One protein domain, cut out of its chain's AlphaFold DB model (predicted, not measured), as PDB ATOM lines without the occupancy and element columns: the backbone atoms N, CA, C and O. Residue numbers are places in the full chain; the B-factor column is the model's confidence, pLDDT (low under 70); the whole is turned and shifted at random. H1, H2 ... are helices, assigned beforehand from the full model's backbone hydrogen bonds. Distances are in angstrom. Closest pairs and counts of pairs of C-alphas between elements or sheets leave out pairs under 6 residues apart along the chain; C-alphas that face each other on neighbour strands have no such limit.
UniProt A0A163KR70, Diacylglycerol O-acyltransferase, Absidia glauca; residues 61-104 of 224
ATOM      1  N   LEU A  61      32.275  13.439 -26.698       73.12
ATOM      2  CA  LEU A  61      31.163  14.020 -27.470       73.12
ATOM      3  C   LEU A  61      29.884  14.230 -26.646       73.12
ATOM      4  O   LEU A  61      29.147  15.173 -26.915       73.12
ATOM      5  N   GLU A  62      29.667  13.432 -25.603       77.31
ATOM      6  CA  GLU A  62      28.534  13.551 -24.675       77.31
ATOM      7  C   GLU A  62      28.418  14.958 -24.067       77.31
ATOM      8  O   GLU A  62      27.329  15.526 -23.992       77.31
ATOM      9  N   ARG A  63      29.553  15.584 -23.724       77.50
ATOM     10  CA  ARG A  63      29.589  16.948 -23.163       77.50
ATOM     11  C   ARG A  63      29.364  18.023 -24.228       77.50
ATOM     12  O   ARG A  63      28.850  19.097 -23.933       77.50
ATOM     13  N   ARG A  64      29.727  17.736 -25.481       80.81
ATOM     14  CA  ARG A  64      29.479  18.639 -26.616       80.81
ATOM     15  C   ARG A  64      28.015  18.614 -27.037       80.81
ATOM     16  O   ARG A  64      27.475  19.658 -27.384       80.81
ATOM     17  N   LEU A  65      27.372  17.451 -26.948       83.94
ATOM     18  CA  LEU A  65      25.944  17.303 -27.197       83.94
ATOM     19  C   LEU A  65      25.120  18.094 -26.175       83.94
ATOM     20  O   LEU A  65      24.152  18.731 -26.559       83.94
ATOM     21  N   GLN A  66      25.533  18.127 -24.903       83.69
ATOM     22  CA  GLN A  66      24.884  18.955 -23.876       83.69
ATOM     23  C   GLN A  66      25.000  20.456 -24.182       83.69
ATOM     24  O   GLN A  66      24.010  21.178 -24.091       83.69
ATOM     25  N   MET A  67      26.178  20.923 -24.615       85.25
ATOM     26  CA  MET A  67      26.361  22.313 -25.054       85.25
ATOM     27  C   MET A  67      25.523  22.638 -26.298       85.25
ATOM     28  O   MET A  67      24.921  23.702 -26.368       85.25
ATOM     29  N   LEU A  68      25.436  21.714 -27.257       89.00
ATOM     30  CA  LEU A  68      24.621  21.869 -28.462       89.00
ATOM     31  C   LEU A  68      23.121  21.842 -28.143       89.00
ATOM     32  O   LEU A  68      22.383  22.666 -28.667       89.00
ATOM     33  N   ALA A  69      22.674  20.963 -27.248       88.00
ATOM     34  CA  ALA A  69      21.293  20.913 -26.778       88.00
ATOM     35  C   ALA A  69      20.899  22.213 -26.064       88.00
ATOM     36  O   ALA A  69      19.835  22.761 -26.338       88.00
ATOM     37  N   MET A  70      21.782  22.757 -25.219       87.31
ATOM     38  CA  MET A  70      21.561  24.056 -24.579       87.31
ATOM     39  C   MET A  70      21.533  25.199 -25.595       87.31
ATOM     40  O   MET A  70      20.653  26.049 -25.524       87.31
ATOM     41  N   LEU A  71      22.434  25.206 -26.583       90.50
ATOM     42  CA  LEU A  71      22.422  26.203 -27.658       90.50
ATOM     43  C   LEU A  71      21.155  26.118 -28.514       90.50
ATOM     44  O   LEU A  71      20.585  27.154 -28.845       90.50
ATOM     45  N   ILE A  72      20.687  24.909 -28.839       92.19
ATOM     46  CA  ILE A  72      19.411  24.695 -29.532       92.19
ATOM     47  C   ILE A  72      18.253  25.218 -28.684       92.19
ATOM     48  O   ILE A  72      17.413  25.932 -29.216       92.19
ATOM     49  N   TYR A  73      18.215  24.925 -27.383       90.94
ATOM     50  CA  TYR A  73      17.138  25.377 -26.500       90.94
ATOM     51  C   TYR A  73      17.111  26.906 -26.347       90.94
ATOM     52  O   TYR A  73      16.056  27.530 -26.446       90.94
ATOM     53  N   ILE A  74      18.281  27.530 -26.185       92.25
ATOM     54  CA  ILE A  74      18.418  28.990 -26.135       92.25
ATOM     55  C   ILE A  74      17.989  29.607 -27.473       92.25
ATOM     56  O   ILE A  74      17.246  30.583 -27.491       92.25
ATOM     57  N   SER A  75      18.403  29.016 -28.597       92.00
ATOM     58  CA  SER A  75      18.022  29.487 -29.936       92.00
ATOM     59  C   SER A  75      16.521  29.327 -30.184       92.00
ATOM     60  O   SER A  75      15.895  30.214 -30.758       92.00
ATOM     61  N   LEU A  76      15.925  28.231 -29.707       92.94
ATOM     62  CA  LEU A  76      14.492  27.971 -29.782       92.94
ATOM     63  C   LEU A  76      13.694  29.033 -29.023       92.94
ATOM     64  O   LEU A  76      12.679  29.487 -29.534       92.94
ATOM     65  N   LEU A  77      14.174  29.487 -27.861       91.56
ATOM     66  CA  LEU A  77      13.536  30.575 -27.117       91.56
ATOM     67  C   LEU A  77      13.452  31.854 -27.964       91.56
ATOM     68  O   LEU A  77      12.380  32.451 -28.061       91.56
ATOM     69  N   PHE A  78      14.538  32.241 -28.641       94.88
ATOM     70  CA  PHE A  78      14.539  33.403 -29.540       94.88
ATOM     71  C   PHE A  78      13.645  33.203 -30.772       94.88
ATOM     72  O   PHE A  78      12.965  34.137 -31.205       94.88
ATOM     73  N   ILE A  79      13.594  31.987 -31.320       93.19
ATOM     74  CA  ILE A  79      12.714  31.654 -32.449       93.19
ATOM     75  C   ILE A  79      11.243  31.721 -32.019       93.19
ATOM     76  O   ILE A  79      10.443  32.343 -32.709       93.19
ATOM     77  N   CYS A  80      10.880  31.172 -30.861       89.19
ATOM     78  CA  CYS A  80       9.523  31.255 -30.319       89.19
ATOM     79  C   CYS A  80       9.116  32.701 -30.014       89.19
ATOM     80  O   CYS A  80       8.008  33.106 -30.358       89.19
ATOM     81  N   LEU A  81      10.013  33.492 -29.419       89.25
ATOM     82  CA  LEU A  81       9.749  34.898 -29.111       89.25
ATOM     83  C   LEU A  81       9.564  35.716 -30.393       89.25
ATOM     84  O   LEU A  81       8.598  36.469 -30.507       89.25
ATOM     85  N   SER A  82      10.436  35.527 -31.388       90.31
ATOM     86  CA  SER A  82      10.285  36.199 -32.682       90.31
ATOM     87  C   SER A  82       9.008  35.758 -33.403       90.31
ATOM     88  O   SER A  82       8.266  36.622 -33.859       90.31
ATOM     89  N   ALA A  83       8.680  34.462 -33.438       87.44
ATOM     90  CA  ALA A  83       7.438  33.949 -34.020       87.44
ATOM     91  C   ALA A  83       6.183  34.524 -33.339       87.44
ATOM     92  O   ALA A  83       5.230  34.882 -34.027       87.44
ATOM     93  N   PHE A  84       6.194  34.675 -32.011       85.88
ATOM     94  CA  PHE A  84       5.109  35.324 -31.273       85.88
ATOM     95  C   PHE A  84       4.955  36.795 -31.681       85.88
ATOM     96  O   PHE A  84       3.854  37.226 -32.014       85.88
ATOM     97  N   VAL A  85       6.058  37.550 -31.766       86.00
ATOM     98  CA  VAL A  85       6.042  38.951 -32.233       86.00
ATOM     99  C   VAL A  85       5.585  39.055 -33.694       86.00
ATOM    100  O   VAL A  85       4.775  39.921 -34.018       86.00
ATOM    101  N   TYR A  86       6.023  38.149 -34.572       86.88
ATOM    102  CA  TYR A  86       5.540  38.065 -35.955       86.88
ATOM    103  C   TYR A  86       4.037  37.760 -36.023       86.88
ATOM    104  O   TYR A  86       3.331  38.349 -36.844       86.88
ATOM    105  N   SER A  87       3.530  36.902 -35.132       82.00
ATOM    106  CA  SER A  87       2.100  36.599 -35.012       82.00
ATOM    107  C   SER A  87       1.273  37.783 -34.498       82.00
ATOM    108  O   SER A  87       0.074  37.837 -34.767       82.00
ATOM    109  N   LEU A  88       1.890  38.738 -33.792       81.25
ATOM    110  CA  LEU A  88       1.253  40.000 -33.401       81.25
ATOM    111  C   LEU A  88       1.282  41.044 -34.528       81.25
ATOM    112  O   LEU A  88       0.354  41.845 -34.629       81.25
ATOM    113  N   LEU A  89       2.319  41.024 -35.376       84.00
ATOM    114  CA  LEU A  89       2.517  41.980 -36.473       84.00
ATOM    115  C   LEU A  89       1.558  41.759 -37.656       84.00
ATOM    116  O   LEU A  89       1.251  42.705 -38.381       84.00
ATOM    117  N   ILE A  90       1.102  40.521 -37.871       86.00
ATOM    118  CA  ILE A  90       0.211  40.157 -38.979       86.00
ATOM    119  C   ILE A  90      -1.227  40.014 -38.446       86.00
ATOM    120  O   ILE A  90      -1.525  39.019 -37.781       86.00
ATOM    121  N   PRO A  91      -2.162  40.925 -38.790       79.75
ATOM    122  CA  PRO A  91      -3.541  40.883 -38.286       79.75
ATOM    123  C   PRO A  91      -4.334  39.643 -38.743       79.75
ATOM    124  O   PRO A  91      -5.368  39.326 -38.168       79.75
ATOM    125  N   LEU A  92      -3.837  38.890 -39.734       83.25
ATOM    126  CA  LEU A  92      -4.407  37.605 -40.160       83.25
ATOM    127  C   LEU A  92      -4.234  36.487 -39.110       83.25
ATOM    128  O   LEU A  92      -5.034  35.556 -39.079       83.25
ATOM    129  N   LEU A  93      -3.207  36.566 -38.254       79.75
ATOM    130  CA  LEU A  93      -2.909  35.555 -37.226       79.75
ATOM    131  C   LEU A  93      -3.497  35.895 -35.848       79.75
ATOM    132  O   LEU A  93      -3.500  35.049 -34.953       79.75
ATOM    133  N   TRP A  94      -4.064  37.092 -35.679       79.56
ATOM    134  CA  TRP A  94      -4.766  37.498 -34.462       79.56
ATOM    135  C   TRP A  94      -5.833  36.518 -33.959       79.56
ATOM    136  O   TRP A  94      -5.843  36.300 -32.754       79.56
ATOM    137  N   PRO A  95      -6.687  35.866 -34.778       78.88
ATOM    138  CA  PRO A  95      -7.635  34.884 -34.245       78.88
ATOM    139  C   PRO A  95      -6.952  33.699 -33.548       78.88
ATOM    140  O   PRO A  95      -7.504  33.174 -32.589       78.88
ATOM    141  N   VAL A  96      -5.741  33.304 -33.961       78.19
ATOM    142  CA  VAL A  96      -4.964  32.241 -33.293       78.19
ATOM    143  C   VAL A  96      -4.398  32.736 -31.963       78.19
ATOM    144  O   VAL A  96      -4.464  32.024 -30.964       78.19
ATOM    145  N   VAL A  97      -3.889  33.971 -31.927       76.00
ATOM    146  CA  VAL A  97      -3.401  34.603 -30.690       76.00
ATOM    147  C   VAL A  97      -4.551  34.814 -29.703       76.00
ATOM    148  O   VAL A  97      -4.422  34.480 -28.533       76.00
ATOM    149  N   ILE A  98      -5.698  35.302 -30.175       75.62
ATOM    150  CA  ILE A  98      -6.909  35.484 -29.372       75.62
ATOM    151  C   ILE A  98      -7.427  34.129 -28.893       75.62
ATOM    152  O   ILE A  98      -7.745  34.006 -27.718       75.62
ATOM    153  N   ALA A  99      -7.459  33.092 -29.733       75.06
ATOM    154  CA  ALA A  99      -7.836  31.743 -29.306       75.06
ATOM    155  C   ALA A  99      -6.900  31.215 -28.207       75.06
ATOM    156  O   ALA A  99      -7.371  30.704 -27.199       75.06
ATOM    157  N   TYR A 100      -5.586  31.400 -28.351       73.31
ATOM    158  CA  TYR A 100      -4.606  31.024 -27.328       73.31
ATOM    159  C   TYR A 100      -4.808  31.789 -26.009       73.31
ATOM    160  O   TYR A 100      -4.761  31.191 -24.936       73.31
ATOM    161  N   LEU A 101      -5.076  33.096 -26.080       68.31
ATOM    162  CA  LEU A 101      -5.318  33.937 -24.904       68.31
ATOM    163  C   LEU A 101      -6.682  33.665 -24.247       68.31
ATOM    164  O   LEU A 101      -6.792  33.738 -23.031       68.31
ATOM    165  N   THR A 102      -7.712  33.334 -25.028       65.81
ATOM    166  CA  THR A 102      -9.075  33.047 -24.534       65.81
ATOM    167  C   THR A 102      -9.216  31.637 -23.972       65.81
ATOM    168  O   THR A 102     -10.053  31.416 -23.103       65.81
ATOM    169  N   PHE A 103      -8.379  30.687 -24.404       64.56
ATOM    170  CA  PHE A 103      -8.331  29.347 -23.810       64.56
ATOM    171  C   PHE A 103      -7.661  29.322 -22.427       64.56
ATOM    172  O   PHE A 103      -7.688  28.297 -21.742       64.56
ATOM    173  N   ALA A 104      -7.049  30.430 -22.000       68.31
ATOM    174  CA  ALA A 104      -6.461  30.542 -20.677       68.31
ATOM    175  C   ALA A 104      -7.571  30.739 -19.634       68.31
ATOM    176  O   ALA A 104      -8.178  31.804 -19.532       68.31
TER     177      ALA A 104
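AT A GLANCE: This is residues 61 to 104 of the 224 residues of the protein "Diacylglycerol O-acyltransferase" of Absidia glauca (UniProt A0A163KR70). One long helix, H1, makes the length of this L-shaped model, and the short helix H2 turns off at its far end as the foot of the L. Residues 61 to 83 of H1 stick out alone as a long arm. The printed part has 44 residues with two named helices, H1 then H2, and no named strand; its class is all helix. It is extended, with a radius of gyration of the C-alphas of 15.4 A and spans of 45 by 21 by 9 A.

IN THESE COORDINATES: H1, residues 61 to 89, begins at C-alpha 61 (31.163, 14.020, -27.470) and measures 41.0 A from first to last C-alpha. H2, residues 94 to 102, measures 11.7 A and ends at C-alpha 102 (-9.075, 33.047, -24.534).

HOW THE PARTS SIT: H1 and H2 touch only at the corner by their tight link of 4 residues, H1 with residues 87 to 88 alone. Their closest C-alphas, those of Leu 88 and Trp 94, are 6.6 A apart. Their lines are only just about perpendicular, at 72 degrees. In H1 and H2 every O i to N i+4 pair is within hydrogen-bond range.

THE WHOLE: The two C-alphas farthest apart, those of Leu 61 and Pro 91, are 45.2 A apart. The printed part has no cut. Mean pLDDT of the printed part is 83.0, with residues 101 to 104 under 70.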